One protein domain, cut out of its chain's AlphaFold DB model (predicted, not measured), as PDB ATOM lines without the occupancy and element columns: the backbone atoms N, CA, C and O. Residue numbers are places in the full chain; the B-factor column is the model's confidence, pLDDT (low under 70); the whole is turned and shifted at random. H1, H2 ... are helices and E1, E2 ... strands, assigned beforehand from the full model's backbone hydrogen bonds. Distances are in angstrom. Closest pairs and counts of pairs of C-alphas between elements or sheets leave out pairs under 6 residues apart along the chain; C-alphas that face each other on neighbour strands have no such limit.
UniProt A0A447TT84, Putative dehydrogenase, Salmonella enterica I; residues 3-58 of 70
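AT A GLANCE: This is residues 3 to 58 of the 70 residues of the protein "Putative dehydrogenase" of Salmonella enterica I (UniProt A0A447TT84). An open, hook-like model with no common core: a small two-strand hairpin, E1 and E2, sits at one end of a long thin stretch, residues 16 to 24, and H1 sits at the other end. Beyond H1 the backbone turns off, and H2 sticks out as a separate arm to one side of that long axis. The printed part has 56 residues with two named strands and two named helices, in the order E1, E2, H1, H2; the sheet has the order E1 - E2 and is antiparallel, and the class is mixed, helices and strands. The whole is extended, with a radius of gyration of the C-alphas of 19.0 A, and flat in outline, spanning 48 by 36 by 19 A.

IN THESE COORDINATES: The sheet is made of E1, residues 3 to 5, and E2, residues 11 to 14. E1 begins with C-alpha 3 at (7.868, -55.971, 14.532) and measures 7.3 A from first to last C-alpha; E2 measures 10.0 A. H1, residues 25 to 36, begins with C-alpha 25 at (21.526, -37.103, 35.587) and is 15.9 A long from first to last C-alpha. H2, residues 44 to 56, is the longest helix by residues, 18.3 A from first to last C-alpha, and ends with C-alpha 56 at (-9.214, -32.767, 35.211).

HOW THE PARTS SIT: E1 and E2 form a hairpin, antiparallel, with an angle of 144 degrees between their directions and a tight link of 5 residues. C-alphas 5 and 11 face each other at 4.5 A, and C-alphas 3 and 13 at 4.7 A. Across the pair, N 4 and O 12 are 3.1 A apart and N 12 and O 4 are 2.8 A apart, both within hydrogen-bond range. A short link of 10 residues joins E2 to H1; residues 16 to 24 stand free. E1 and H1 are apart. A short link of 7 residues joins H1 to H2, and these two helices are apart. H2 is also apart from E1 and from E2. In H1 and H2 every O i to N i+4 pair is within hydrogen-bond range.

THE WHOLE: The two C-alphas farthest apart are those of Gly 9 and Thr 35, at 49.8 A. The C-alphas of Glu 3 and Phe 58, the first and last printed, are 36.7 A apart. Residues 43 to 58, of which 44 to 56 belong to H2, stand free, as do residues 16 to 24; the body without these stretches has 31 residues and spans 49 by 17 by 13 A. The printed part has no cut and no long link. The mean pLDDT of the printed part is 96.4, and no printed residue is under 70.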
ATOM      1  N   GLU A   3       8.176 -55.447  15.860       93.75
ATOM      2  CA  GLU A   3       7.868 -55.971  14.532       93.75
ATOM      3  C   GLU A   3       6.898 -55.002  13.861       93.75
ATOM      4  O   GLU A   3       5.832 -54.712  14.404       93.75
ATOM      5  N   TYR A   4       7.306 -54.446  12.724       92.62
ATOM      6  CA  TYR A   4       6.546 -53.435  11.995       92.62
ATOM      7  C   TYR A   4       6.773 -53.568  10.489       92.62
ATOM      8  O   TYR A   4       7.730 -54.203  10.047       92.62
ATOM      9  N   VAL A   5       5.875 -52.985   9.696       95.62
ATOM     10  CA  VAL A   5       6.046 -52.851   8.244       95.62
ATOM     11  C   VAL A   5       6.624 -51.467   7.982       95.62
ATOM     12  O   VAL A   5       6.053 -50.478   8.437       95.62
ATOM     13  N   ASN A   6       7.775 -51.405   7.317       94.38
ATOM     14  CA  ASN A   6       8.407 -50.135   6.968       94.38
ATOM     15  C   ASN A   6       7.753 -49.501   5.723       94.38
ATOM     16  O   ASN A   6       6.867 -50.089   5.100       94.38
ATOM     17  N   ASP A   7       8.216 -48.310   5.343       96.00
ATOM     18  CA  ASP A   7       7.670 -47.556   4.203       96.00
ATOM     19  C   ASP A   7       7.794 -48.299   2.857       96.00
ATOM     20  O   ASP A   7       7.006 -48.064   1.943       96.00
ATOM     21  N   ASP A   8       8.727 -49.250   2.753       95.50
ATOM     22  CA  ASP A   8       8.931 -50.097   1.572       95.50
ATOM     23  C   ASP A   8       8.013 -51.338   1.549       95.50
ATOM     24  O   ASP A   8       8.119 -52.186   0.660       95.50
ATOM     25  N   GLY A   9       7.120 -51.488   2.533       94.44
ATOM     26  CA  GLY A   9       6.226 -52.642   2.655       94.44
ATOM     27  C   GLY A   9       6.911 -53.911   3.173       94.44
ATOM     28  O   GLY A   9       6.336 -54.999   3.091       94.44
ATOM     29  N   VAL A  10       8.130 -53.800   3.708       96.19
ATOM     30  CA  VAL A  10       8.914 -54.922   4.232       96.19
ATOM     31  C   VAL A  10       8.667 -55.077   5.729       96.19
ATOM     32  O   VAL A  10       8.738 -54.114   6.492       96.19
ATOM     33  N   THR A  11       8.424 -56.312   6.169       94.50
ATOM     34  CA  THR A  11       8.379 -56.636   7.599       94.50
ATOM     35  C   THR A  11       9.782 -56.561   8.193       94.50
ATOM     36  O   THR A  11      10.662 -57.350   7.844       94.50
ATOM     37  N   VAL A  12       9.976 -55.637   9.130       95.25
ATOM     38  CA  VAL A  12      11.218 -55.442   9.878       95.25
ATOM     39  C   VAL A  12      11.054 -56.002  11.288       95.25
ATOM     40  O   VAL A  12      10.040 -55.775  11.948       95.25
ATOM     41  N   LYS A  13      12.078 -56.725  11.755       94.81
ATOM     42  CA  LYS A  13      12.216 -57.169  13.146       94.81
ATOM     43  C   LYS A  13      13.421 -56.492  13.769       94.81
ATOM     44  O   LYS A  13      14.536 -56.656  13.282       94.81
ATOM     45  N   GLU A  14      13.190 -55.773  14.857       94.69
ATOM     46  CA  GLU A  14      14.219 -54.992  15.534       94.69
ATOM     47  C   GLU A  14      14.285 -55.322  17.028       94.69
ATOM     48  O   GLU A  14      13.273 -55.415  17.735       94.69
ATOM     49  N   GLU A  15      15.505 -55.499  17.528       93.12
ATOM     50  CA  GLU A  15      15.774 -55.634  18.953       93.12
ATOM     51  C   GLU A  15      16.317 -54.314  19.501       93.12
ATOM     52  O   GLU A  15      17.487 -53.979  19.327       93.12
ATOM     53  N   VAL A  16      15.450 -53.568  20.187       91.06
ATOM     54  CA  VAL A  16      15.841 -52.349  20.899       91.06
ATOM     55  C   VAL A  16      16.392 -52.740  22.265       91.06
ATOM     56  O   VAL A  16      15.674 -53.312  23.092       91.06
ATOM     57  N   LYS A  17      17.673 -52.447  22.492       94.06
ATOM     58  CA  LYS A  17      18.311 -52.654  23.794       94.06
ATOM     59  C   LYS A  17      17.800 -51.610  24.793       94.06
ATOM     60  O   LYS A  17      17.628 -50.457  24.407       94.06
ATOM     61  N   PRO A  18      17.576 -51.979  26.066       92.12
ATOM     62  CA  PRO A  18      17.265 -51.000  27.096       92.12
ATOM     63  C   PRO A  18      18.403 -49.994  27.254       92.12
ATOM     64  O   PRO A  18      19.569 -50.380  27.354       92.12
ATOM     65  N   GLU A  19      18.049 -48.717  27.324       94.38
ATOM     66  CA  GLU A  19      18.980 -47.665  27.719       94.38
ATOM     67  C   GLU A  19      19.308 -47.782  29.213       94.38
ATOM     68  O   GLU A  19      18.462 -48.160  30.031       94.38
ATOM     69  N   THR A  20      20.537 -47.431  29.589       95.44
ATOM     70  CA  THR A  20      20.943 -47.404  30.998       95.44
ATOM     71  C   THR A  20      20.243 -46.253  31.719       95.44
ATOM     72  O   THR A  20      20.457 -45.082  31.398       95.44
ATOM     73  N   GLY A  21      19.422 -46.576  32.718       96.06
ATOM     74  CA  GLY A  21      18.798 -45.583  33.592       96.06
ATOM     75  C   GLY A  21      19.784 -45.032  34.625       96.06
ATOM     76  O   GLY A  21      20.461 -45.802  35.302       96.06
ATOM     77  N   ASP A  22      19.830 -43.707  34.772       97.50
ATOM     78  CA  ASP A  22      20.645 -43.019  35.778       97.50
ATOM     79  C   ASP A  22      19.920 -41.774  36.308       97.50
ATOM     80  O   ASP A  22      19.785 -40.765  35.610       97.50
ATOM     81  N   TYR A  23      19.454 -41.844  37.558       97.31
ATOM     82  CA  TYR A  23      18.805 -40.717  38.231       97.31
ATOM     83  C   TYR A  23      19.793 -39.620  38.658       97.31
ATOM     84  O   TYR A  23      19.368 -38.492  38.898       97.31
ATOM     85  N   GLY A  24      21.101 -39.904  38.702       98.06
ATOM     86  CA  GLY A  24      22.150 -38.907  38.936       98.06
ATOM     87  C   GLY A  24      22.133 -37.782  37.901       98.06
ATOM     88  O   GLY A  24      22.370 -36.624  38.246       98.06
ATOM     89  N   ARG A  25      21.685 -38.081  36.674       97.75
ATOM     90  CA  ARG A  25      21.526 -37.103  35.587       97.75
ATOM     91  C   ARG A  25      20.592 -35.939  35.923       97.75
ATOM     92  O   ARG A  25      20.707 -34.879  35.310       97.75
ATOM     93  N   VAL A  26      19.691 -36.102  36.897       98.19
ATOM     94  CA  VAL A  26      18.879 -34.994  37.428       98.19
ATOM     95  C   VAL A  26      19.785 -33.935  38.054       98.19
ATOM     96  O   VAL A  26      19.653 -32.748  37.759       98.19
ATOM     97  N   TYR A  27      20.732 -34.357  38.889       98.19
ATOM     98  CA  TYR A  27      21.664 -33.451  39.549       98.19
ATOM     99  C   TYR A  27      22.674 -32.864  38.574       98.19
ATOM    100  O   TYR A  27      22.992 -31.685  38.699       98.19
ATOM    101  N   ASP A  28      23.110 -33.625  37.571       98.25
ATOM    102  CA  ASP A  28      23.971 -33.095  36.511       98.25
ATOM    103  C   ASP A  28      23.278 -31.948  35.765       98.25
ATOM    104  O   ASP A  28      23.862 -30.883  35.563       98.25
ATOM    105  N   ALA A  29      22.003 -32.121  35.405       98.19
ATOM    106  CA  ALA A  29      21.240 -31.080  34.725       98.19
ATOM    107  C   ALA A  29      20.980 -29.855  35.617       98.19
ATOM    108  O   ALA A  29      21.095 -28.715  35.154       98.19
ATOM    109  N   LEU A  30      20.683 -30.065  36.905       98.38
ATOM    110  CA  LEU A  30      20.561 -28.974  37.877       98.38
ATOM    111  C   LEU A  30      21.889 -28.236  38.054       98.38
ATOM    112  O   LEU A  30      21.907 -27.009  38.081       98.38
ATOM    113  N   TYR A  31      23.006 -28.960  38.113       98.50
ATOM    114  CA  TYR A  31      24.333 -28.367  38.191       98.50
ATOM    115  C   TYR A  31      24.598 -27.471  36.978       98.50
ATOM    116  O   TYR A  31      24.975 -26.315  37.155       98.50
ATOM    117  N   GLN A  32      24.331 -27.942  35.756       98.62
ATOM    118  CA  GLN A  32      24.479 -27.130  34.539       98.62
ATOM    119  C   GLN A  32      23.548 -25.908  34.534       98.62
ATOM    120  O   GLN A  32      23.944 -24.811  34.136       98.62
ATOM    121  N   THR A  33      22.321 -26.068  35.022       98.44
ATOM    122  CA  THR A  33      21.369 -24.955  35.146       98.44
ATOM    123  C   THR A  33      21.907 -23.875  36.084       98.44
ATOM    124  O   THR A  33      21.933 -22.698  35.735       98.44
ATOM    125  N   LEU A  34      22.397 -24.273  37.260       98.31
ATOM    126  CA  LEU A  34      22.833 -23.352  38.310       98.31
ATOM    127  C   LEU A  34      24.217 -22.740  38.059       98.31
ATOM    128  O   LEU A  34      24.472 -21.624  38.501       98.31
ATOM    129  N   THR A  35      25.117 -23.459  37.385       98.44
ATOM    130  CA  THR A  35      26.515 -23.022  37.210       98.44
ATOM    131  C   THR A  35      26.779 -22.306  35.895       98.44
ATOM    132  O   THR A  35      27.616 -21.406  35.864       98.44
ATOM    133  N   VAL A  36      26.072 -22.670  34.820       97.62
ATOM    134  CA  VAL A  36      26.294 -22.103  33.477       97.62
ATOM    135  C   VAL A  36      25.019 -21.560  32.824       97.62
ATOM    136  O   VAL A  36      25.068 -21.103  31.685       97.62
ATOM    137  N   GLY A  37      23.883 -21.571  33.529       97.31
ATOM    138  CA  GLY A  37      22.633 -20.972  33.049       97.31
ATOM    139  C   GLY A  37      21.933 -21.765  31.943       97.31
ATOM    140  O   GLY A  37      21.144 -21.194  31.193       97.31
ATOM    141  N   THR A  38      22.219 -23.066  31.815       98.12
ATOM    142  CA  THR A  38      21.483 -23.938  30.882       98.12
ATOM    143  C   THR A  38      19.998 -23.980  31.275       98.12
ATOM    144  O   THR A  38      19.702 -23.944  32.468       98.12
ATOM    145  N   PRO A  39      19.038 -24.056  30.332       98.19
ATOM    146  CA  PRO A  39      17.637 -24.258  30.686       98.19
ATOM    147  C   PRO A  39      17.434 -25.512  31.545       98.19
ATOM    148  O   PRO A  39      18.104 -26.525  31.340       98.19
ATOM    149  N   ASN A  40      16.475 -25.457  32.469       97.44
ATOM    150  CA  ASN A  40      16.139 -26.602  33.308       97.44
ATOM    151  C   ASN A  40      15.698 -27.809  32.457       97.44
ATOM    152  O   ASN A  40      15.056 -27.643  31.418       97.44
ATOM    153  N   TYR A  41      15.993 -29.028  32.923       96.94
ATOM    154  CA  TYR A  41      15.666 -30.264  32.192       96.94
ATOM    155  C   TYR A  41      14.162 -30.567  32.124       96.94
ATOM    156  O   TYR A  41      13.746 -31.400  31.324       96.94
ATOM    157  N   VAL A  42      13.367 -29.881  32.950       97.69
ATOM    158  CA  VAL A  42      11.903 -29.878  32.915       97.69
ATOM    159  C   VAL A  42      11.434 -28.452  32.657       97.69
ATOM    160  O   VAL A  42      11.808 -27.525  33.388       97.69
ATOM    161  N   LYS A  43      10.593 -28.273  31.638       97.88
ATOM    162  CA  LYS A  43       9.947 -26.990  31.350       97.88
ATOM    163  C   LYS A  43       8.754 -26.791  32.271       97.88
ATOM    164  O   LYS A  43       8.022 -27.725  32.579       97.88
ATOM    165  N   GLU A  44       8.489 -25.542  32.625       97.56
ATOM    166  CA  GLU A  44       7.330 -25.187  33.449       97.56
ATOM    167  C   GLU A  44       6.006 -25.667  32.836       97.56
ATOM    168  O   GLU A  44       5.186 -26.270  33.523       97.56
ATOM    169  N   SER A  45       5.832 -25.499  31.520       97.06
ATOM    170  CA  SER A  45       4.620 -25.936  30.822       97.06
ATOM    171  C   SER A  45       4.387 -27.446  30.916       97.06
ATOM    172  O   SER A  45       3.245 -27.875  30.965       97.06
ATOM    173  N   GLU A  46       5.448 -28.259  30.958       97.75
ATOM    174  CA  GLU A  46       5.325 -29.718  31.089       97.75
ATOM    175  C   GLU A  46       4.758 -30.089  32.465       97.75
ATOM    176  O   GLU A  46       3.890 -30.955  32.565       97.75
ATOM    177  N   VAL A  47       5.192 -29.385  33.516       97.81
ATOM    178  CA  VAL A  47       4.668 -29.567  34.877       97.81
ATOM    179  C   VAL A  47       3.210 -29.129  34.955       97.81
ATOM    180  O   VAL A  47       2.378 -29.885  35.449       97.81
ATOM    181  N   LEU A  48       2.891 -27.938  34.441       97.75
ATOM    182  CA  LEU A  48       1.532 -27.398  34.472       97.75
ATOM    183  C   LEU A  48       0.552 -28.280  33.695       97.75
ATOM    184  O   LEU A  48      -0.507 -28.612  34.216       97.75
ATOM    185  N   THR A  49       0.924 -28.734  32.496       97.12
ATOM    186  CA  THR A  49       0.092 -29.654  31.711       97.12
ATOM    187  C   THR A  49      -0.121 -30.982  32.436       97.12
ATOM    188  O   THR A  49      -1.232 -31.507  32.430       97.12
ATOM    189  N   ASN A  50       0.905 -31.534  33.090       97.94
ATOM    190  CA  ASN A  50       0.748 -32.785  33.832       97.94
ATOM    191  C   ASN A  50      -0.199 -32.625  35.036       97.94
ATOM    192  O   ASN A  50      -1.042 -33.487  35.281       97.94
ATOM    193  N   LEU A  51      -0.090 -31.508  35.763       97.69
ATOM    194  CA  LEU A  51      -0.997 -31.193  36.869       97.69
ATOM    195  C   LEU A  51      -2.438 -30.994  36.384       97.69
ATOM    196  O   LEU A  51      -3.343 -31.567  36.984       97.69
ATOM    197  N   GLU A  52      -2.648 -30.279  35.274       96.56
ATOM    198  CA  GLU A  52      -3.975 -30.110  34.667       96.56
ATOM    199  C   GLU A  52      -4.595 -31.468  34.316       96.56
ATOM    200  O   GLU A  52      -5.741 -31.732  34.666       96.56
ATOM    201  N   ILE A  53      -3.846 -32.372  33.675       96.12
ATOM    202  CA  ILE A  53      -4.357 -33.708  33.330       96.12
ATOM    203  C   ILE A  53      -4.830 -34.458  34.583       96.12
ATOM    204  O   ILE A  53      -5.911 -35.048  34.569       96.12
ATOM    205  N   LEU A  54      -4.038 -34.436  35.661       95.94
ATOM    206  CA  LEU A  54      -4.374 -35.119  36.914       95.94
ATOM    207  C   LEU A  54      -5.592 -34.506  37.608       95.94
ATOM    208  O   LEU A  54      -6.431 -35.243  38.117       95.94
ATOM    209  N   GLU A  55      -5.698 -33.181  37.622       95.38
ATOM    210  CA  GLU A  55      -6.832 -32.474  38.213       95.38
ATOM    211  C   GLU A  55      -8.120 -32.753  37.426       95.38
ATOM    212  O   GLU A  55      -9.130 -33.192  37.984       95.38
ATOM    213  N   ARG A  56      -8.060 -32.602  36.099       95.62
ATOM    214  CA  ARG A  56      -9.214 -32.767  35.211       95.62
ATOM    215  C   ARG A  56      -9.691 -34.212  35.079       95.62
ATOM    216  O   ARG A  56     -10.848 -34.442  34.731       95.62
ATOM    217  N   ALA A  57      -8.853 -35.192  35.421       93.50
ATOM    218  CA  ALA A  57      -9.240 -36.602  35.470       93.50
ATOM    219  C   ALA A  57     -10.394 -36.887  36.452       93.50
ATOM    220  O   ALA A  57     -11.085 -37.894  36.298       93.50
ATOM    221  N   PHE A  58     -10.623 -36.006  37.432       93.94
ATOM    222  CA  PHE A  58     -11.689 -36.138  38.430       93.94
ATOM    223  C   PHE A  58     -12.831 -35.125  38.258       93.94
ATOM    224  O   PHE A  58     -13.770 -35.132  39.051       93.94
TER     225      PHE A  58